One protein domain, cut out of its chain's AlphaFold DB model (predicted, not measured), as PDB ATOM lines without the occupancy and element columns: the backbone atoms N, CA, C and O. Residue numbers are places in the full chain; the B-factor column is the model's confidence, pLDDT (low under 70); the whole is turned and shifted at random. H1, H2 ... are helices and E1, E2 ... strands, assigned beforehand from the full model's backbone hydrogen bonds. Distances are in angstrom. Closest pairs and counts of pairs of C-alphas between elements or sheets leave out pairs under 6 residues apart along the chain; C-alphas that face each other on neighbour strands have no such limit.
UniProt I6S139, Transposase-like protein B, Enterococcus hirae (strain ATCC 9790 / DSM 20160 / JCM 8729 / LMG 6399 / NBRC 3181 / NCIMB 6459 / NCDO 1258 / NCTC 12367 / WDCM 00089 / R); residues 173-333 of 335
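What this domain is: This is residues 173 to 333 of the 335 residues of the protein "Transposase-like protein B" of Enterococcus hirae (strain ATCC 9790 / DSM 20160 / JCM 8729 / LMG 6399 / NBRC 3181 / NCIMB 6459 / NCDO 1258 / NCTC 12367 / WDCM 00089 / R) (UniProt I6S139). Look for a small head and a long arm: the head is a twisted four-stranded sheet between two helices, H3 over one face and H4 over the other, and the arm is a helical hairpin of H1 and H2. H2 runs back into the head, where its last part packs on H3, while H1 keeps clear of the sheet. The 161 printed residues hold, in order, E1 E2 H1 H2 E3 H3 E4 H4; the mixed sheet runs E2 E1 E3 E4, and the class is mixed, helices and strands. The whole is loose, with a radius of gyration of the C-alphas of 20.8 A, and elongated, spanning 69 by 36 by 22 A.

How they stand to each other: Start at the strongly twisted sheet, with E1 at residues 174 to 180, E2 at 184 to 187, E3 at 267 to 271 and E4 at 304 to 308. E1 and E2 form an antiparallel hairpin, with N 178 and O 186 2.9 A apart, within hydrogen-bond range. E1 and E3 are parallel, with N 177 and O 269 at 2.8 A; E3 and E4 are parallel, with N 268 and O 304 at 2.8 A. The pairing of E1 is staggered: residues 174 to 177 pair with E3, 177 to 180 with E2. H4, residues 321 to 333, is on the sheet at a height of 7.8 A, over E1, E3 and E4; its closest C-alphas to E1 are Glu 326 and Gly 176, 4.3 A. On the opposite face, H3, residues 284 to 300, has a height of 9.4 A and runs along the strands, over E1 and E3. E3, H3 and E4 are a strand-helix-strand unit, two parallel neighbour strands with a helix between, its crossover right-handed; with H4 opposite, there are three layers. H2, residues 230 to 264, only grazes the sheet with residues 250 to 264. Its residues 250 to 262 touch H3 at a steep tilt of 45 degrees, the closest C-alphas being Ser 258 and Leu 294, 5.6 A. H1, residues 198 to 221, touches H2 at a shallow tilt of 20 degrees, opposite ways, closest at C-alphas Lys 215 and Tyr 232, 5.4 A. In H1, H2, H3 and H4 every O i to N i+4 pair is within hydrogen-bond range.

Where its parts are: Find C-alpha 174 at (170.952, 150.244, 143.163), where E1 begins its 18.9 A. H1 covers 34.5 A. H2 begins at (120.354, 133.703, 158.020) and covers 51.0 A; H3 covers 24.3 A. H4 ends at C-alpha 333, (179.394, 145.299, 147.166).

The domain as a whole: The farthest C-alphas, Arg 222 and Gln 331, are 69.4 A apart. The printed part has no cut. The links E3 to H3 and E4 to H4 are long. Confidence is under 70 at residues 311 to 319.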
ATOM      1  N   ARG A 173     171.966 149.693 138.420       93.81
ATOM      2  CA  ARG A 173     171.272 150.573 139.372       93.81
ATOM      3  C   ARG A 173     171.119 149.902 140.728       93.81
ATOM      4  O   ARG A 173     170.913 148.692 140.811       93.81
ATOM      5  N   TRP A 174     171.124 150.700 141.785       95.38
ATOM      6  CA  TRP A 174     170.952 150.244 143.163       95.38
ATOM      7  C   TRP A 174     169.848 151.020 143.881       95.38
ATOM      8  O   TRP A 174     169.484 152.121 143.469       95.38
ATOM      9  N   ILE A 175     169.317 150.447 144.961       96.44
ATOM     10  CA  ILE A 175     168.352 151.124 145.825       96.44
ATOM     11  C   ILE A 175     168.430 150.609 147.263       96.44
ATOM     12  O   ILE A 175     168.353 149.405 147.516       96.44
ATOM     13  N   GLY A 176     168.528 151.535 148.213       96.12
ATOM     14  CA  GLY A 176     168.235 151.284 149.625       96.12
ATOM     15  C   GLY A 176     166.731 151.297 149.921       96.12
ATOM     16  O   GLY A 176     166.023 152.217 149.498       96.12
ATOM     17  N   VAL A 177     166.242 150.276 150.633       96.50
ATOM     18  CA  VAL A 177     164.828 150.052 150.970       96.50
ATOM     19  C   VAL A 177     164.685 149.776 152.468       96.50
ATOM     20  O   VAL A 177     165.017 148.688 152.945       96.50
ATOM     21  N   ALA A 178     164.137 150.746 153.193       94.44
ATOM     22  CA  ALA A 178     163.795 150.635 154.607       94.44
ATOM     23  C   ALA A 178     162.288 150.415 154.796       94.44
ATOM     24  O   ALA A 178     161.484 150.664 153.892       94.44
ATOM     25  N   TYR A 179     161.894 149.943 155.973       94.19
ATOM     26  CA  TYR A 179     160.496 149.795 156.355       94.19
ATOM     27  C   TYR A 179     159.871 151.141 156.746       94.19
ATOM     28  O   TYR A 179     160.425 151.894 157.545       94.19
ATOM     29  N   ASP A 180     158.666 151.404 156.236       92.12
ATOM     30  CA  ASP A 180     157.827 152.542 156.631       92.12
ATOM     31  C   ASP A 180     156.459 152.023 157.129       92.12
ATOM     32  O   ASP A 180     155.762 151.324 156.387       92.12
ATOM     33  N   PRO A 181     156.008 152.350 158.353       91.31
ATOM     34  CA  PRO A 181     154.755 151.826 158.909       91.31
ATOM     35  C   PRO A 181     153.479 152.338 158.210       91.31
ATOM     36  O   PRO A 181     152.416 151.720 158.333       91.31
ATOM     37  N   GLN A 182     153.547 153.453 157.480       91.19
ATOM     38  CA  GLN A 182     152.424 154.066 156.759       91.19
ATOM     39  C   GLN A 182     152.418 153.682 155.274       91.19
ATOM     40  O   GLN A 182     151.361 153.415 154.699       91.19
ATOM     41  N   LYS A 183     153.595 153.625 154.643       93.06
ATOM     42  CA  LYS A 183     153.761 153.387 153.197       93.06
ATOM     43  C   LYS A 183     154.283 151.996 152.850       93.06
ATOM     44  O   LYS A 183     154.367 151.668 151.665       93.06
ATOM     45  N   LEU A 184     154.602 151.182 153.854       94.56
ATOM     46  CA  LEU A 184     155.365 149.930 153.810       94.56
ATOM     47  C   LEU A 184     156.864 150.105 153.551       94.56
ATOM     48  O   LEU A 184     157.653 149.396 154.172       94.56
ATOM     49  N   ILE A 185     157.246 150.988 152.627       94.94
ATOM     50  CA  ILE A 185     158.646 151.212 152.264       94.94
ATOM     51  C   ILE A 185     159.017 152.691 152.312       94.94
ATOM     52  O   ILE A 185     158.238 153.548 151.891       94.94
ATOM     53  N   GLU A 186     160.241 152.954 152.745       93.94
ATOM     54  CA  GLU A 186     160.990 154.173 152.469       93.94
ATOM     55  C   GLU A 186     162.131 153.807 151.514       93.94
ATOM     56  O   GLU A 186     162.828 152.812 151.720       93.94
ATOM     57  N   THR A 187     162.309 154.582 150.449       95.38
ATOM     58  CA  THR A 187     163.336 154.327 149.440       95.38
ATOM     59  C   THR A 187     164.263 155.523 149.270       95.38
ATOM     60  O   THR A 187     163.829 156.676 149.311       95.38
ATOM     61  N   SER A 188     165.535 155.223 149.019       94.00
ATOM     62  CA  SER A 188     166.603 156.185 148.701       94.00
ATOM     63  C   SER A 188     166.294 156.993 147.439       94.00
ATOM     64  O   SER A 188     166.502 158.202 147.403       94.00
ATOM     65  N   SER A 189     165.716 156.332 146.431       92.75
ATOM     66  CA  SER A 189     165.198 156.950 145.207       92.75
ATOM     67  C   SER A 189     163.669 156.834 145.122       92.75
ATOM     68  O   SER A 189     163.118 155.821 145.563       92.75
ATOM     69  N   PRO A 190     162.944 157.817 144.551       91.44
ATOM     70  CA  PRO A 190     161.486 157.759 144.445       91.44
ATOM     71  C   PRO A 190     160.983 156.532 143.671       91.44
ATOM     72  O   PRO A 190     161.416 156.254 142.552       91.44
ATOM     73  N   VAL A 191     160.013 155.816 144.246       92.44
ATOM     74  CA  VAL A 191     159.330 154.688 143.599       92.44
ATOM     75  C   VAL A 191     157.842 154.987 143.521       92.44
ATOM     76  O   VAL A 191     157.125 154.937 144.515       92.44
ATOM     77  N   ASP A 192     157.370 155.277 142.313       91.31
ATOM     78  CA  ASP A 192     155.961 155.598 142.095       91.31
ATOM     79  C   ASP A 192     155.092 154.326 142.061       91.31
ATOM     80  O   ASP A 192     155.005 153.632 141.046       91.31
ATOM     81  N   VAL A 193     154.496 153.972 143.197       92.94
ATOM     82  CA  VAL A 193     153.419 152.979 143.271       92.94
ATOM     83  C   VAL A 193     152.314 153.556 144.152       92.94
ATOM     84  O   VAL A 193     152.572 153.883 145.312       92.94
ATOM     85  N   PRO A 194     151.074 153.663 143.647       93.56
ATOM     86  CA  PRO A 194     149.996 154.287 144.394       93.56
ATOM     87  C   PRO A 194     149.643 153.469 145.638       93.56
ATOM     88  O   PRO A 194     149.476 152.243 145.582       93.56
ATOM     89  N   LEU A 195     149.475 154.165 146.762       94.19
ATOM     90  CA  LEU A 195     149.083 153.537 148.017       94.19
ATOM     91  C   LEU A 195     147.673 152.933 147.915       94.19
ATOM     92  O   LEU A 195     146.752 153.549 147.365       94.19
ATOM     93  N   PRO A 196     147.452 151.733 148.476       94.12
ATOM     94  CA  PRO A 196     146.131 151.131 148.502       94.12
ATOM     95  C   PRO A 196     145.176 151.929 149.401       94.12
ATOM     96  O   PRO A 196     145.540 152.395 150.477       94.12
ATOM     97  N   LEU A 197     143.899 151.996 149.009       93.12
ATOM     98  CA  LEU A 197     142.829 152.642 149.785       93.12
ATOM     99  C   LEU A 197     142.413 151.810 151.020       93.12
ATOM    100  O   LEU A 197     141.265 151.359 151.121       93.12
ATOM    101  N   LEU A 198     143.344 151.566 151.949       92.31
ATOM    102  CA  LEU A 198     143.141 150.715 153.128       92.31
ATOM    103  C   LEU A 198     142.163 151.344 154.122       92.31
ATOM    104  O   LEU A 198     141.223 150.670 154.544       92.31
ATOM    105  N   LYS A 199     142.306 152.646 154.403       91.94
ATOM    106  CA  LYS A 199     141.457 153.389 155.354       91.94
ATOM    107  C   LYS A 199     139.973 153.353 154.974       91.94
ATOM    108  O   LYS A 199     139.105 153.209 155.833       91.94
ATOM    109  N   LYS A 200     139.654 153.421 153.673       93.75
ATOM    110  CA  LYS A 200     138.270 153.303 153.174       93.75
ATOM    111  C   LYS A 200     137.697 151.913 153.460       93.75
ATOM    112  O   LYS A 200     136.618 151.797 154.042       93.75
ATOM    113  N   THR A 201     138.428 150.863 153.084       94.38
ATOM    114  CA  THR A 201     138.013 149.473 153.328       94.38
ATOM    115  C   THR A 201     137.908 149.174 154.823       94.38
ATOM    116  O   THR A 201     137.001 148.457 155.244       94.38
ATOM    117  N   GLU A 202     138.787 149.746 155.644       93.50
ATOM    118  CA  GLU A 202     138.740 149.597 157.094       93.50
ATOM    119  C   GLU A 202     137.480 150.222 157.698       93.50
ATOM    120  O   GLU A 202     136.772 149.542 158.443       93.50
ATOM    121  N   LYS A 203     137.125 151.457 157.320       95.69
ATOM    122  CA  LYS A 203     135.864 152.089 157.750       95.69
ATOM    123  C   LYS A 203     134.648 151.229 157.381       95.69
ATOM    124  O   LYS A 203     133.799 150.950 158.232       95.69
ATOM    125  N   GLU A 204     134.586 150.738 156.139       96.56
ATOM    126  CA  GLU A 204     133.536 149.809 155.685       96.56
ATOM    127  C   GLU A 204     133.496 148.529 156.542       96.56
ATOM    128  O   GLU A 204     132.419 148.051 156.924       96.56
ATOM    129  N   MET A 205     134.668 147.977 156.870       96.62
ATOM    130  CA  MET A 205     134.823 146.772 157.680       96.62
ATOM    131  C   MET A 205     134.365 146.983 159.125       96.62
ATOM    132  O   MET A 205     133.637 146.136 159.648       96.62
ATOM    133  N   GLN A 206     134.722 148.100 159.765       96.25
ATOM    134  CA  GLN A 206     134.298 148.410 161.134       96.25
ATOM    135  C   GLN A 206     132.774 148.558 161.230       96.25
ATOM    136  O   GLN A 206     132.134 147.941 162.088       96.25
ATOM    137  N   LEU A 207     132.151 149.259 160.275       97.12
ATOM    138  CA  LEU A 207     130.689 149.345 160.185       97.12
ATOM    139  C   LEU A 207     130.048 147.964 159.994       97.12
ATOM    140  O   LEU A 207     129.033 147.638 160.621       97.12
ATOM    141  N   ALA A 208     130.635 147.120 159.141       97.12
ATOM    142  CA  ALA A 208     130.140 145.769 158.913       97.12
ATOM    143  C   ALA A 208     130.261 144.875 160.160       97.12
ATOM    144  O   ALA A 208     129.338 144.094 160.416       97.12
ATOM    145  N   LYS A 209     131.338 145.014 160.948       97.44
ATOM    146  CA  LYS A 209     131.533 144.332 162.238       97.44
ATOM    147  C   LYS A 209     130.528 144.798 163.288       97.44
ATOM    148  O   LYS A 209     129.894 143.956 163.921       97.44
ATOM    149  N   ARG A 210     130.281 146.108 163.410       97.25
ATOM    150  CA  ARG A 210     129.246 146.649 164.312       97.25
ATOM    151  C   ARG A 210     127.871 146.061 163.985       97.25
ATOM    152  O   ARG A 210     127.183 145.542 164.864       97.25
ATOM    153  N   LYS A 211     127.498 146.044 162.699       97.25
ATOM    154  CA  LYS A 211     126.253 145.414 162.219       97.25
ATOM    155  C   LYS A 211     126.214 143.906 162.497       97.25
ATOM    156  O   LYS A 211     125.147 143.376 162.801       97.25
ATOM    157  N   LEU A 212     127.349 143.209 162.410       97.25
ATOM    158  CA  LEU A 212     127.448 141.787 162.761       97.25
ATOM    159  C   LEU A 212     127.164 141.559 164.250       97.25
ATOM    160  O   LEU A 212     126.374 140.676 164.575       97.25
ATOM    161  N   GLY A 213     127.742 142.382 165.128       96.00
ATOM    162  CA  GLY A 213     127.509 142.324 166.573       96.00
ATOM    163  C   GLY A 213     126.043 142.561 166.946       96.00
ATOM    164  O   GLY A 213     125.475 141.811 167.735       96.00
ATOM    165  N   ILE A 214     125.387 143.545 166.319       95.94
ATOM    166  CA  ILE A 214     123.947 143.805 166.505       95.94
ATOM    167  C   ILE A 214     123.113 142.581 166.099       95.94
ATOM    168  O   ILE A 214     122.279 142.113 166.872       95.94
ATOM    169  N   LYS A 215     123.373 142.011 164.916       95.12
ATOM    170  CA  LYS A 215     122.654 140.821 164.430       95.12
ATOM    171  C   LYS A 215     122.925 139.576 165.279       95.12
ATOM    172  O   LYS A 215     122.036 138.740 165.412       95.12
ATOM    173  N   GLY A 216     124.126 139.458 165.848       94.81
ATOM    174  CA  GLY A 216     124.480 138.396 166.791       94.81
ATOM    175  C   GLY A 216     123.641 138.476 168.066       94.81
ATOM    176  O   GLY A 216     122.967 137.506 168.407       94.81
ATOM    177  N   ARG A 217     123.587 139.659 168.692       94.81
ATOM    178  CA  ARG A 217     122.759 139.917 169.883       94.81
ATOM    179  C   ARG A 217     121.270 139.686 169.616       94.81
ATOM    180  O   ARG A 217     120.590 139.057 170.417       94.81
ATOM    181  N   ALA A 218     120.762 140.127 168.465       93.56
ATOM    182  CA  ALA A 218     119.368 139.895 168.081       93.56
ATOM    183  C   ALA A 218     119.032 138.399 167.923       93.56
ATOM    184  O   ALA A 218     117.962 137.958 168.335       93.56
ATOM    185  N   ALA A 219     119.942 137.601 167.353       93.19
ATOM    186  CA  ALA A 219     119.757 136.155 167.233       93.19
ATOM    187  C   ALA A 219     119.781 135.452 168.601       93.19
ATOM    188  O   ALA A 219     118.951 134.578 168.842       93.19
ATOM    189  N   GLN A 220     120.675 135.878 169.501       92.44
ATOM    190  CA  GLN A 220     120.735 135.383 170.881       92.44
ATOM    191  C   GLN A 220     119.448 135.694 171.655       92.44
ATOM    192  O   GLN A 220     118.900 134.793 172.282       92.44
ATOM    193  N   LYS A 221     118.906 136.918 171.537       93.31
ATOM    194  CA  LYS A 221     117.612 137.291 172.141       93.31
ATOM    195  C   LYS A 221     116.461 136.394 171.675       93.31
ATOM    196  O   LYS A 221     115.595 136.049 172.463       93.31
ATOM    197  N   ARG A 222     116.480 135.959 170.411       92.00
ATOM    198  CA  ARG A 222     115.500 135.012 169.844       92.00
ATOM    199  C   ARG A 222     115.797 133.542 170.176       92.00
ATOM    200  O   ARG A 222     115.198 132.664 169.565       92.00
ATOM    201  N   LYS A 223     116.770 133.259 171.056       91.19
ATOM    202  CA  LYS A 223     117.274 131.909 171.385       91.19
ATOM    203  C   LYS A 223     117.656 131.083 170.144       91.19
ATOM    204  O   LYS A 223     117.675 129.854 170.163       91.19
ATOM    205  N   ALA A 224     117.997 131.754 169.042       89.81
ATOM    206  CA  ALA A 224     118.343 131.111 167.786       89.81
ATOM    207  C   ALA A 224     119.849 130.834 167.727       89.81
ATOM    208  O   ALA A 224     120.679 131.724 167.932       89.81
ATOM    209  N   ARG A 225     120.227 129.606 167.351       90.25
ATOM    210  CA  ARG A 225     121.632 129.268 167.076       90.25
ATOM    211  C   ARG A 225     122.181 130.155 165.952       90.25
ATOM    212  O   ARG A 225     121.615 130.191 164.858       90.25
ATOM    213  N   LEU A 226     123.328 130.805 166.183       89.94
ATOM    214  CA  LEU A 226     123.966 131.703 165.205       89.94
ATOM    215  C   LEU A 226     124.213 131.030 163.851       89.94
ATOM    216  O   LEU A 226     124.078 131.673 162.812       89.94
ATOM    217  N   GLU A 227     124.529 129.734 163.847       87.56
ATOM    218  CA  GLU A 227     124.717 128.948 162.621       87.56
ATOM    219  C   GLU A 227     123.470 128.910 161.728       87.56
ATOM    220  O   GLU A 227     123.600 128.908 160.508       87.56
ATOM    221  N   ARG A 228     122.271 128.927 162.324       89.81
ATOM    222  CA  ARG A 228     120.983 128.889 161.613       89.81
ATOM    223  C   ARG A 228     120.411 130.285 161.340       89.81
ATOM    224  O   ARG A 228     119.476 130.430 160.557       89.81
ATOM    225  N   SER A 229     120.977 131.332 161.943       92.81
ATOM    226  CA  SER A 229     120.521 132.710 161.750       92.81
ATOM    227  C   SER A 229     120.979 133.271 160.397       92.81
ATOM    228  O   SER A 229     122.105 133.758 160.250       92.81
ATOM    229  N   LYS A 230     120.084 133.242 159.399       92.69
ATOM    230  CA  LYS A 230     120.354 133.703 158.020       92.69
ATOM    231  C   LYS A 230     120.923 135.128 157.970       92.69
ATOM    232  O   LYS A 230     121.917 135.380 157.289       92.69
ATOM    233  N   ASN A 231     120.347 136.054 158.740       93.75
ATOM    234  CA  ASN A 231     120.773 137.458 158.769       93.75
ATOM    235  C   ASN A 231     122.187 137.635 159.334       93.75
ATOM    236  O   ASN A 231     122.968 138.432 158.801       93.75
ATOM    237  N   TYR A 232     122.517 136.885 160.389       94.88
ATOM    238  CA  TYR A 232     123.856 136.871 160.967       94.88
ATOM    239  C   TYR A 232     124.868 136.282 159.977       94.88
ATOM    240  O   TYR A 232     125.891 136.912 159.715       94.88
ATOM    241  N   GLN A 233     124.558 135.144 159.346       93.44
ATOM    242  CA  GLN A 233     125.453 134.511 158.367       93.44
ATOM    243  C   GLN A 233     125.696 135.396 157.134       93.44
ATOM    244  O   GLN A 233     126.843 135.556 156.714       93.44
ATOM    245  N   LYS A 234     124.656 136.063 156.609       93.69
ATOM    246  CA  LYS A 234     124.791 137.040 155.509       93.69
ATOM    247  C   LYS A 234     125.744 138.177 155.883       93.69
ATOM    248  O   LYS A 234     126.603 138.564 155.093       93.69
ATOM    249  N   GLN A 235     125.632 138.697 157.106       96.44
ATOM    250  CA  GLN A 235     126.519 139.758 157.582       96.44
ATOM    251  C   GLN A 235     127.946 139.261 157.828       96.44
ATOM    252  O   GLN A 235     128.899 139.966 157.503       96.44
ATOM    253  N   LYS A 236     128.102 138.046 158.364       94.00
ATOM    254  CA  LYS A 236     129.405 137.410 158.587       94.00
ATOM    255  C   LYS A 236     130.156 137.262 157.268       94.00
ATOM    256  O   LYS A 236     131.337 137.586 157.205       94.00
ATOM    257  N   ARG A 237     129.457 136.847 156.207       92.56
ATOM    258  CA  ARG A 237     130.004 136.787 154.848       92.56
ATOM    259  C   ARG A 237     130.476 138.160 154.363       92.56
ATOM    260  O   ARG A 237     131.627 138.275 153.968       92.56
ATOM    261  N   LYS A 238     129.662 139.212 154.522       95.38
ATOM    262  CA  LYS A 238     130.057 140.590 154.167       95.38
ATOM    263  C   LYS A 238     131.335 141.048 154.880       95.38
ATOM    264  O   LYS A 238     132.191 141.666 154.259       95.38
ATOM    265  N   VAL A 239     131.475 140.741 156.171       95.81
ATOM    266  CA  VAL A 239     132.704 141.041 156.925       95.81
ATOM    267  C   VAL A 239     133.901 140.299 156.323       95.81
ATOM    268  O   VAL A 239     134.937 140.912 156.086       95.81
ATOM    269  N   MET A 240     133.757 139.006 156.017       93.00
ATOM    270  CA  MET A 240     134.825 138.204 155.403       93.00
ATOM    271  C   MET A 240     135.213 138.691 154.001       93.00
ATOM    272  O   MET A 240     136.396 138.702 153.666       93.00
ATOM    273  N   ASP A 241     134.248 139.141 153.200       92.88
ATOM    274  CA  ASP A 241     134.509 139.718 151.879       92.88
ATOM    275  C   ASP A 241     135.311 141.030 151.979       92.88
ATOM    276  O   ASP A 241     136.230 141.244 151.188       92.88
ATOM    277  N   LEU A 242     135.039 141.872 152.984       95.62
ATOM    278  CA  LEU A 242     135.814 143.094 153.252       95.62
ATOM    279  C   LEU A 242     137.232 142.790 153.752       95.62
ATOM    280  O   LEU A 242     138.187 143.406 153.281       95.62
ATOM    281  N   TYR A 243     137.392 141.792 154.624       93.75
ATOM    282  CA  TYR A 243     138.717 141.295 155.012       93.75
ATOM    283  C   TYR A 243     139.526 140.820 153.797       93.75
ATOM    284  O   TYR A 243     140.712 141.124 153.671       93.75
ATOM    285  N   LEU A 244     138.891 140.090 152.874       93.00
ATOM    286  CA  LEU A 244     139.535 139.663 151.632       93.00
ATOM    287  C   LEU A 244     139.884 140.839 150.722       93.00
ATOM    288  O   LEU A 244     140.971 140.839 150.153       93.00
ATOM    289  N   LYS A 245     138.996 141.831 150.598       95.06
ATOM    290  CA  LYS A 245     139.254 143.062 149.842       95.06
ATOM    291  C   LYS A 245     140.515 143.752 150.363       95.06
ATOM    292  O   LYS A 245     141.424 143.984 149.574       95.06
ATOM    293  N   GLN A 246     140.619 143.970 151.674       94.25
ATOM    294  CA  GLN A 246     141.808 144.570 152.289       94.25
ATOM    295  C   GLN A 246     143.067 143.727 152.039       94.25
ATOM    296  O   GLN A 246     144.100 144.252 151.624       94.25
ATOM    297  N   LYS A 247     142.976 142.401 152.219       93.44
ATOM    298  CA  LYS A 247     144.086 141.480 151.941       93.44
ATOM    299  C   LYS A 247     144.555 141.562 150.486       93.44
ATOM    300  O   LYS A 247     145.756 141.594 150.245       93.44
ATOM    301  N   PHE A 248     143.635 141.574 149.522       93.81
ATOM    302  CA  PHE A 248     143.977 141.662 148.102       93.81
ATOM    303  C   PHE A 248     144.520 143.036 147.715       93.81
ATOM    304  O   PHE A 248     145.425 143.090 146.892       93.81
ATOM    305  N   GLN A 249     144.039 144.124 148.328       95.50
ATOM    306  CA  GLN A 249     144.629 145.455 148.154       95.50
ATOM    307  C   GLN A 249     146.103 145.464 148.574       95.50
ATOM    308  O   GLN A 249     146.948 145.903 147.798       95.50
ATOM    309  N   LYS A 250     146.419 144.913 149.757       95.06
ATOM    310  CA  LYS A 250     147.806 144.776 150.223       95.06
ATOM    311  C   LYS A 250     148.629 143.885 149.293       95.06
ATOM    312  O   LYS A 250     149.674 144.309 148.826       95.06
ATOM    313  N   GLU A 251     148.146 142.688 148.959       95.00
ATOM    314  CA  GLU A 251     148.872 141.757 148.079       95.00
ATOM    315  C   GLU A 251     149.170 142.365 146.697       95.00
ATOM    316  O   GLU A 251     150.266 142.197 146.173       95.00
ATOM    317  N   ASN A 252     148.214 143.104 146.127       95.88
ATOM    318  CA  ASN A 252     148.390 143.803 144.859       95.88
ATOM    319  C   ASN A 252     149.445 144.915 144.953       95.88
ATOM    320  O   ASN A 252     150.258 145.066 144.044       95.88
ATOM    321  N   TYR A 253     149.454 145.672 146.052       97.19
ATOM    322  CA  TYR A 253     150.476 146.686 146.316       97.19
ATOM    323  C   TYR A 253     151.874 146.059 146.449       97.19
ATOM    324  O   TYR A 253     152.806 146.486 145.774       97.19
ATOM    325  N   LEU A 254     152.000 144.964 147.212       96.94
ATOM    326  CA  LEU A 254     153.249 144.202 147.343       96.94
ATOM    327  C   LEU A 254     153.768 143.683 145.996       96.94
ATOM    328  O   LEU A 254     154.975 143.685 145.737       96.94
ATOM    329  N   GLU A 255     152.870 143.195 145.141       95.31
ATOM    330  CA  GLU A 255     153.232 142.658 143.832       95.31
ATOM    331  C   GLU A 255     153.748 143.752 142.893       95.31
ATOM    332  O   GLU A 255     154.765 143.545 142.228       95.31
ATOM    333  N   GLN A 256     153.097 144.921 142.895       96.56
ATOM    334  CA  GLN A 256     153.527 146.093 142.132       96.56
ATOM    335  C   GLN A 256     154.872 146.630 142.622       96.56
ATOM    336  O   GLN A 256     155.773 146.800 141.808       96.56
ATOM    337  N   LEU A 257     155.041 146.815 143.938       96.88
ATOM    338  CA  LEU A 257     156.302 147.263 144.535       96.88
ATOM    339  C   LEU A 257     157.458 146.338 144.165       96.88
ATOM    340  O   LEU A 257     158.434 146.761 143.555       96.88
ATOM    341  N   SER A 258     157.323 145.049 144.484       96.94
ATOM    342  CA  SER A 258     158.375 144.070 144.200       96.94
ATOM    343  C   SER A 258     158.634 143.902 142.703       96.94
ATOM    344  O   SER A 258     159.760 143.636 142.308       96.94
ATOM    345  N   GLY A 259     157.615 144.051 141.851       94.50
ATOM    346  CA  GLY A 259     157.790 144.044 140.400       94.50
ATOM    347  C   GLY A 259     158.531 145.278 139.881       94.50
ATOM    348  O   GLY A 259     159.382 145.137 139.008       94.50
ATOM    349  N   LYS A 260     158.230 146.466 140.422       95.19
ATOM    350  CA  LYS A 260     158.870 147.728 140.039       95.19
ATOM    351  C   LYS A 260     160.331 147.740 140.480       95.19
ATOM    352  O   LYS A 260     161.201 147.919 139.640       95.19
ATOM    353  N   LEU A 261     160.607 147.437 141.747       95.56
ATOM    354  CA  LEU A 261     161.969 147.395 142.290       95.56
ATOM    355  C   LEU A 261     162.889 146.470 141.476       95.56
ATOM    356  O   LEU A 261     163.931 146.896 141.001       95.56
ATOM    357  N   ILE A 262     162.449 145.239 141.217       93.94
ATOM    358  CA  ILE A 262     163.245 144.236 140.492       93.94
ATOM    359  C   ILE A 262     163.437 144.570 139.004       93.94
ATOM    360  O   ILE A 262     164.376 144.090 138.377       93.94
ATOM    361  N   ARG A 263     162.540 145.369 138.413       92.06
ATOM    362  CA  ARG A 263     162.656 145.790 137.010       92.06
ATOM    363  C   ARG A 263     163.666 146.921 136.824       92.06
ATOM    364  O   ARG A 263     164.290 146.978 135.775       92.06
ATOM    365  N   TYR A 264     163.763 147.830 137.794       92.56
ATOM    366  CA  TYR A 264     164.544 149.064 137.665       92.56
ATOM    367  C   TYR A 264     165.909 149.022 138.356       92.56
ATOM    368  O   TYR A 264     166.726 149.885 138.054       92.56
ATOM    369  N   TYR A 265     166.142 148.078 139.271       94.62
ATOM    370  CA  TYR A 265     167.353 148.020 140.088       94.62
ATOM    371  C   TYR A 265     167.958 146.615 140.092       94.62
ATOM    372  O   TYR A 265     167.234 145.621 140.185       94.62
ATOM    373  N   ASP A 266     169.287 146.553 140.022       93.44
ATOM    374  CA  ASP A 266     170.077 145.318 140.087       93.44
ATOM    375  C   ASP A 266     170.558 144.995 141.490       93.44
ATOM    376  O   ASP A 266     170.625 143.822 141.848       93.44
ATOM    377  N   TYR A 267     170.818 146.025 142.293       95.94
ATOM    378  CA  TYR A 267     171.266 145.888 143.672       95.94
ATOM    379  C   TYR A 267     170.201 146.447 144.617       95.94
ATOM    380  O   TYR A 267     169.816 147.612 144.537       95.94
ATOM    381  N   LEU A 268     169.681 145.604 145.502       97.12
ATOM    382  CA  LEU A 268     168.664 145.973 146.478       97.12
ATOM    383  C   LEU A 268     169.240 145.807 147.881       97.12
ATOM    384  O   LEU A 268     169.503 144.685 148.318       97.12
ATOM    385  N   PHE A 269     169.381 146.918 148.594       96.69
ATOM    386  CA  PHE A 269     169.873 146.964 149.967       96.69
ATOM    387  C   PHE A 269     168.684 147.131 150.907       96.69
ATOM    388  O   PHE A 269     168.052 148.183 150.950       96.69
ATOM    389  N   VAL A 270     168.303 146.056 151.588       96.62
ATOM    390  CA  VAL A 270     167.005 145.944 152.259       96.62
ATOM    391  C   VAL A 270     167.199 145.812 153.765       96.62
ATOM    392  O   VAL A 270     168.036 145.039 154.222       96.62
ATOM    393  N   GLU A 271     166.393 146.518 154.554       94.25
ATOM    394  CA  GLU A 271     166.422 146.402 156.017       94.25
ATOM    395  C   GLU A 271     166.096 144.965 156.477       94.25
ATOM    396  O   GLU A 271     165.060 144.382 156.144       94.25
ATOM    397  N   ALA A 272     166.988 144.358 157.257       92.25
ATOM    398  CA  ALA A 272     166.819 142.984 157.716       92.25
ATOM    399  C   ALA A 272     165.771 142.875 158.832       92.25
ATOM    400  O   ALA A 272     164.897 142.002 158.785       92.25
ATOM    401  N   VAL A 273     165.874 143.756 159.830       88.81
ATOM    402  CA  VAL A 273     165.114 143.695 161.082       88.81
ATOM    403  C   VAL A 273     164.588 145.092 161.424       88.81
ATOM    404  O   VAL A 273     165.265 145.849 162.110       88.81
ATOM    405  N   PRO A 274     163.394 145.455 160.933       87.50
ATOM    406  CA  PRO A 274     162.771 146.721 161.293       87.50
ATOM    407  C   PRO A 274     162.152 146.686 162.698       87.50
ATOM    408  O   PRO A 274     161.680 145.647 163.167       87.50
ATOM    409  N   ASN A 275     162.070 147.860 163.323       84.12
ATOM    410  CA  ASN A 275     161.416 148.041 164.619       84.12
ATOM    411  C   ASN A 275     159.886 148.026 164.491       84.12
ATOM    412  O   ASN A 275     159.311 148.610 163.568       84.12
ATOM    413  N   GLU A 276     159.211 147.370 165.437       76.38
ATOM    414  CA  GLU A 276     157.749 147.320 165.465       76.38
ATOM    415  C   GLU A 276     157.152 148.676 165.870       76.38
ATOM    416  O   GLU A 276     157.698 149.403 166.697       76.38
ATOM    417  N   THR A 277     156.009 149.032 165.281       79.31
ATOM    418  CA  THR A 277     155.296 150.279 165.585       79.31
ATOM    419  C   THR A 277     153.810 149.998 165.775       79.31
ATOM    420  O   THR A 277     153.175 149.371 164.924       79.31
ATOM    421  N   PHE A 278     153.240 150.497 166.875       73.81
ATOM    422  CA  PHE A 278     151.858 150.215 167.278       73.81
ATOM    423  C   PHE A 278     150.794 150.800 166.335       73.81
ATOM    424  O   PHE A 278     149.742 150.190 166.143       73.81
ATOM    425  N   LEU A 279     151.054 151.961 165.728       80.62
ATOM    426  CA  LEU A 279     150.127 152.642 164.818       80.62
ATOM    427  C   LEU A 279     150.632 152.539 163.375       80.62
ATOM    428  O   LEU A 279     151.321 153.431 162.883       80.62
ATOM    429  N   SER A 280     150.302 151.433 162.706       84.12
ATOM    430  CA  SER A 280     150.790 151.137 161.358       84.12
ATOM    431  C   SER A 280     149.683 150.666 160.405       84.12
ATOM    432  O   SER A 280     148.859 149.810 160.737       84.12
ATOM    433  N   ASP A 281     149.672 151.220 159.190       88.81
ATOM    434  CA  ASP A 281     148.789 150.778 158.099       88.81
ATOM    435  C   ASP A 281     149.307 149.449 157.497       88.81
ATOM    436  O   ASP A 281     148.534 148.596 157.025       88.81
ATOM    437  N   PHE A 282     150.623 149.229 157.568       91.75
ATOM    438  CA  PHE A 282     151.314 147.999 157.182       91.75
ATOM    439  C   PHE A 282     152.047 147.403 158.375       91.75
ATOM    440  O   PHE A 282     152.725 148.120 159.086       91.75
ATOM    441  N   SER A 283     151.928 146.093 158.592       92.56
ATOM    442  CA  SER A 283     152.604 145.435 159.714       92.56
ATOM    443  C   SER A 283     153.972 144.880 159.317       92.56
ATOM    444  O   SER A 283     154.255 144.682 158.133       92.56
ATOM    445  N   LEU A 284     154.770 144.468 160.308       92.44
ATOM    446  CA  LEU A 284     155.995 143.694 160.073       92.44
ATOM    447  C   LEU A 284     155.741 142.424 159.251       92.44
ATOM    448  O   LEU A 284     156.562 142.010 158.436       92.44
ATOM    449  N   GLN A 285     154.563 141.811 159.392       92.38
ATOM    450  CA  GLN A 285     154.190 140.673 158.558       92.38
ATOM    451  C   GLN A 285     154.080 141.057 157.074       92.38
ATOM    452  O   GLN A 285     154.384 140.242 156.203       92.38
ATOM    453  N   ASP A 286     153.611 142.266 156.767       94.44
ATOM    454  CA  ASP A 286     153.543 142.763 155.395       94.44
ATOM    455  C   ASP A 286     154.945 143.095 154.856       94.44
ATOM    456  O   ASP A 286     155.232 142.748 153.706       94.44
ATOM    457  N   TRP A 287     155.844 143.619 155.699       95.75
ATOM    458  CA  TRP A 287     157.271 143.774 155.381       95.75
ATOM    459  C   TRP A 287     157.931 142.444 155.015       95.75
ATOM    460  O   TRP A 287     158.441 142.283 153.907       95.75
ATOM    461  N   TYR A 288     157.841 141.430 155.876       95.12
ATOM    462  CA  TYR A 288     158.469 140.135 155.600       95.12
ATOM    463  C   TYR A 288     157.884 139.432 154.364       95.12
ATOM    464  O   TYR A 288     158.596 138.700 153.667       95.12
ATOM    465  N   LYS A 289     156.607 139.674 154.029       95.88
ATOM    466  CA  LYS A 289     156.042 139.236 152.740       95.88
ATOM    467  C   LYS A 289     156.699 139.957 151.565       95.88
ATOM    468  O   LYS A 289     156.995 139.293 150.572       95.88
ATOM    469  N   LEU A 290     156.924 141.271 151.659       97.44
ATOM    470  CA  LEU A 290     157.640 142.027 150.630       97.44
ATOM    471  C   LEU A 290     159.064 141.494 150.454       97.44
ATOM    472  O   LEU A 290     159.434 141.151 149.336       97.44
ATOM    473  N   VAL A 291     159.818 141.333 151.544       97.19
ATOM    474  CA  VAL A 291     161.188 140.793 151.517       97.19
ATOM    475  C   VAL A 291     161.216 139.403 150.884       97.19
ATOM    476  O   VAL A 291     162.044 139.127 150.020       97.19
ATOM    477  N   THR A 292     160.265 138.530 151.236       96.12
ATOM    478  CA  THR A 292     160.136 137.205 150.605       96.12
ATOM    479  C   THR A 292     159.925 137.322 149.094       96.12
ATOM    480  O   THR A 292     160.543 136.575 148.333       96.12
ATOM    481  N   LYS A 293     159.079 138.265 148.652       96.25
ATOM    482  CA  LYS A 293     158.847 138.537 147.227       96.25
ATOM    483  C   LYS A 293     160.088 139.041 146.516       96.25
ATOM    484  O   LYS A 293     160.401 138.539 145.442       96.25
ATOM    485  N   LEU A 294     160.789 139.997 147.115       96.94
ATOM    486  CA  LEU A 294     162.031 140.523 146.569       96.94
ATOM    487  C   LEU A 294     163.081 139.417 146.447       96.94
ATOM    488  O   LEU A 294     163.625 139.254 145.367       96.94
ATOM    489  N   ARG A 295     163.271 138.576 147.474       95.69
ATOM    490  CA  ARG A 295     164.230 137.458 147.437       95.69
ATOM    491  C   ARG A 295     163.983 136.502 146.270       95.69
ATOM    492  O   ARG A 295     164.898 136.237 145.496       95.69
ATOM    493  N   TYR A 296     162.762 135.973 146.124       92.62
ATOM    494  CA  TYR A 296     162.522 135.002 145.049       92.62
ATOM    495  C   TYR A 296     162.559 135.656 143.663       92.62
ATOM    496  O   TYR A 296     162.992 135.007 142.717       92.62
ATOM    497  N   LYS A 297     162.116 136.914 143.525       92.81
ATOM    498  CA  LYS A 297     162.162 137.628 142.240       92.81
ATOM    499  C   LYS A 297     163.582 138.039 141.867       92.81
ATOM    500  O   LYS A 297     163.927 137.914 140.703       92.81
ATOM    501  N   ALA A 298     164.394 138.469 142.828       93.12
ATOM    502  CA  ALA A 298     165.807 138.754 142.616       93.12
ATOM    503  C   ALA A 298     166.521 137.507 142.087       93.12
ATOM    504  O   ALA A 298     167.130 137.559 141.027       93.12
ATOM    505  N   ASN A 299     166.289 136.352 142.719       91.25
ATOM    506  CA  ASN A 299     166.810 135.068 142.244       91.25
ATOM    507  C   ASN A 299     166.285 134.658 140.851       91.25
ATOM    508  O   ASN A 299     166.973 133.978 140.104       91.25
ATOM    509  N   TRP A 300     165.056 135.032 140.477       89.38
ATOM    510  CA  TRP A 300     164.526 134.742 139.135       89.38
ATOM    511  C   TRP A 300     165.196 135.537 138.016       89.38
ATOM    512  O   TRP A 300     165.119 135.113 136.865       89.38
ATOM    513  N   TYR A 301     165.768 136.691 138.346       89.12
ATOM    514  CA  TYR A 301     166.285 137.658 137.382       89.12
ATOM    515  C   TYR A 301     167.747 138.029 137.656       89.12
ATOM    516  O   TYR A 301     168.181 139.095 137.227       89.12
ATOM    517  N   ASN A 302     168.468 137.176 138.394       89.75
ATOM    518  CA  ASN A 302     169.874 137.349 138.773       89.75
ATOM    519  C   ASN A 302     170.194 138.745 139.338       89.75
ATOM    520  O   ASN A 302     171.204 139.347 138.999       89.75
ATOM    521  N   LYS A 303     169.306 139.273 140.187       92.31
ATOM    522  CA  LYS A 303     169.515 140.540 140.900       92.31
ATOM    523  C   LYS A 303     170.161 140.271 142.258       92.31
ATOM    524  O   LYS A 303     169.843 139.270 142.909       92.31
ATOM    525  N   THR A 304     170.993 141.193 142.720       94.12
ATOM    526  CA  THR A 304     171.661 141.127 144.020       94.12
ATOM    527  C   THR A 304     170.762 141.743 145.085       94.12
ATOM    528  O   THR A 304     170.371 142.904 144.996       94.12
ATOM    529  N   LEU A 305     170.416 140.967 146.113       96.38
ATOM    530  CA  LEU A 305     169.654 141.448 147.264       96.38
ATOM    531  C   LEU A 305     170.437 141.176 148.541       96.38
ATOM    532  O   LEU A 305     170.694 140.018 148.868       96.38
ATOM    533  N   ILE A 306     170.741 142.237 149.282       95.56
ATOM    534  CA  ILE A 306     171.488 142.181 150.539       95.56
ATOM    535  C   ILE A 306     170.586 142.675 151.659       95.56
ATOM    536  O   ILE A 306     169.893 143.682 151.519       95.56
ATOM    537  N   LEU A 307     170.574 141.933 152.764       95.75
ATOM    538  CA  LEU A 307     169.854 142.320 153.967       95.75
ATOM    539  C   LEU A 307     170.826 142.912 154.971       95.75
ATOM    540  O   LEU A 307     171.769 142.237 155.370       95.75
ATOM    541  N   ILE A 308     170.563 144.149 155.376       92.50
ATOM    542  CA  ILE A 308     171.442 144.931 156.243       92.50
ATOM    543  C   ILE A 308     170.737 145.145 157.580       92.50
ATOM    544  O   ILE A 308     169.558 145.509 157.626       92.50
ATOM    545  N   ASN A 309     171.447 144.876 158.673       86.81
ATOM    546  CA  ASN A 309     170.961 145.151 160.016       86.81
ATOM    547  C   ASN A 309     171.429 146.545 160.446       86.81
ATOM    548  O   ASN A 309     172.624 146.807 160.459       86.81
ATOM    549  N   MET A 310     170.488 147.423 160.788       75.31
ATOM    550  CA  MET A 310     170.774 148.824 161.126       75.31
ATOM    551  C   MET A 310     171.007 149.055 162.626       75.31
ATOM    552  O   MET A 310     171.332 150.171 163.021       75.31
ATOM    553  N   ASN A 311     170.839 148.028 163.466       61.00
ATOM    554  CA  ASN A 311     170.787 148.178 164.926       61.00
ATOM    555  C   ASN A 311     172.109 148.604 165.597       61.00
ATOM    556  O   ASN A 311     172.109 148.825 166.801       61.00
ATOM    557  N   GLU A 312     173.203 148.755 164.848       52.19
ATOM    558  CA  GLU A 312     174.521 149.122 165.392       52.19
ATOM    559  C   GLU A 312     175.056 150.469 164.865       52.19
ATOM    560  O   GLU A 312     176.112 150.908 165.307       52.19
ATOM    561  N   GLN A 313     174.359 151.144 163.938       51.03
ATOM    562  CA  GLN A 313     174.936 152.275 163.181       51.03
ATOM    563  C   GLN A 313     173.969 153.433 162.881       51.03
ATOM    564  O   GLN A 313     174.188 154.193 161.940       51.03
ATOM    565  N   THR A 314     172.877 153.610 163.628       49.66
ATOM    566  CA  THR A 314     172.051 154.814 163.431       49.66
ATOM    567  C   THR A 314     172.673 156.008 164.140       49.66
ATOM    568  O   THR A 314     172.435 156.226 165.327       49.66
ATOM    569  N   ASP A 315     173.448 156.780 163.382       52.84
ATOM    570  CA  ASP A 315     173.800 158.156 163.720       52.84
ATOM    571  C   ASP A 315     172.491 158.954 163.956       52.84
ATOM    572  O   ASP A 315     171.582 158.906 163.114       52.84
ATOM    573  N   PRO A 316     172.325 159.653 165.098       51.97
ATOM    574  CA  PRO A 316     171.135 160.453 165.404       51.97
ATOM    575  C   PRO A 316     170.758 161.492 164.331       51.97
ATOM    576  O   PRO A 316     169.637 162.000 164.342       51.97
ATOM    577  N   LEU A 317     171.676 161.807 163.410       52.03
ATOM    578  CA  LEU A 317     171.517 162.775 162.319       52.03
ATOM    579  C   LEU A 317     170.899 162.206 161.024       52.03
ATOM    580  O   LEU A 317     170.703 162.950 160.061       52.03
ATOM    581  N   VAL A 318     170.571 160.911 160.959       55.91
ATOM    582  CA  VAL A 318     170.075 160.282 159.721       55.91
ATOM    583  C   VAL A 318     168.639 160.712 159.394       55.91
ATOM    584  O   VAL A 318     167.668 160.266 160.001       55.91
ATOM    585  N   ILE A 319     168.501 161.528 158.344       65.06
ATOM    586  CA  ILE A 319     167.216 162.057 157.847       65.06
ATOM    587  C   ILE A 319     166.358 160.966 157.168       65.06
ATOM    588  O   ILE A 319     165.130 161.052 157.188       65.06
ATOM    589  N   LYS A 320     166.976 159.932 156.568       82.75
ATOM    590  CA  LYS A 320     166.295 158.793 155.912       82.75
ATOM    591  C   LYS A 320     167.104 157.502 156.034       82.75
ATOM    592  O   LYS A 320     168.202 157.406 155.487       82.75
ATOM    593  N   LYS A 321     166.526 156.473 156.659       88.06
ATOM    594  CA  LYS A 321     167.156 155.147 156.837       88.06
ATOM    595  C   LYS A 321     167.540 154.490 155.514       88.06
ATOM    596  O   LYS A 321     168.541 153.790 155.414       88.06
ATOM    597  N   SER A 322     166.727 154.708 154.489       90.38
ATOM    598  CA  SER A 322     166.947 154.151 153.156       90.38
ATOM    599  C   SER A 322     168.218 154.662 152.465       90.38
ATOM    600  O   SER A 322     168.777 153.927 151.653       90.38
ATOM    601  N   LEU A 323     168.701 155.868 152.787       91.62
ATOM    602  CA  LEU A 323     169.967 156.397 152.257       91.62
ATOM    603  C   LEU A 323     171.180 155.743 152.930       91.62
ATOM    604  O   LEU A 323     172.132 155.384 152.243       91.62
ATOM    605  N   GLU A 324     171.117 155.512 154.242       90.12
ATOM    606  CA  GLU A 324     172.158 154.774 154.972       90.12
ATOM    607  C   GLU A 324     172.284 153.329 154.481       90.12
ATOM    608  O   GLU A 324     173.383 152.860 154.204       90.12
ATOM    609  N   LEU A 325     171.156 152.639 154.271       91.00
ATOM    610  CA  LEU A 325     171.158 151.295 153.680       91.00
ATOM    611  C   LEU A 325     171.839 151.269 152.309       91.00
ATOM    612  O   LEU A 325     172.539 150.312 151.988       91.00
ATOM    613  N   GLU A 326     171.623 152.304 151.494       90.94
ATOM    614  CA  GLU A 326     172.299 152.422 150.206       90.94
ATOM    615  C   GLU A 326     173.804 152.625 150.370       90.94
ATOM    616  O   GLU A 326     174.576 151.969 149.673       90.94
ATOM    617  N   LYS A 327     174.221 153.503 151.286       91.06
ATOM    618  CA  LYS A 327     175.633 153.769 151.571       91.06
ATOM    619  C   LYS A 327     176.350 152.499 152.033       91.06
ATOM    620  O   LYS A 327     177.298 152.082 151.376       91.06
ATOM    621  N   ILE A 328     175.847 151.845 153.082       90.25
ATOM    622  CA  ILE A 328     176.410 150.594 153.620       90.25
ATOM    623  C   ILE A 328     176.419 149.509 152.540       90.25
ATOM    624  O   ILE A 328     177.409 148.810 152.344       90.25
ATOM    625  N   GLY A 329     175.318 149.377 151.798       89.75
ATOM    626  CA  GLY A 329     175.193 148.381 150.744       89.75
ATOM    627  C   GLY A 329     176.205 148.551 149.613       89.75
ATOM    628  O   GLY A 329     176.724 147.556 149.114       89.75
ATOM    629  N   LYS A 330     176.513 149.793 149.222       90.50
ATOM    630  CA  LYS A 330     177.548 150.074 148.220       90.50
ATOM    631  C   LYS A 330     178.929 149.667 148.701       90.50
ATOM    632  O   LYS A 330     179.624 149.006 147.941       90.50
ATOM    633  N   GLN A 331     179.281 150.016 149.938       89.62
ATOM    634  CA  GLN A 331     180.565 149.628 150.524       89.62
ATOM    635  C   GLN A 331     180.710 148.107 150.526       89.62
ATOM    636  O   GLN A 331     181.689 147.585 150.039       89.62
ATOM    637  N   VAL A 332     179.674 147.373 150.938       88.56
ATOM    638  CA  VAL A 332     179.710 145.897 150.979       88.56
ATOM    639  C   VAL A 332     179.851 145.235 149.595       88.56
ATOM    640  O   VAL A 332     180.266 144.082 149.512       88.56
ATOM    641  N   VAL A 333     179.434 145.900 148.513       88.25
ATOM    642  CA  VAL A 333     179.394 145.299 147.166       88.25
ATOM    643  C   VAL A 333     180.545 145.745 146.272       88.25
ATOM    644  O   VAL A 333     180.959 144.970 145.409       88.25
TER     645      VAL A 333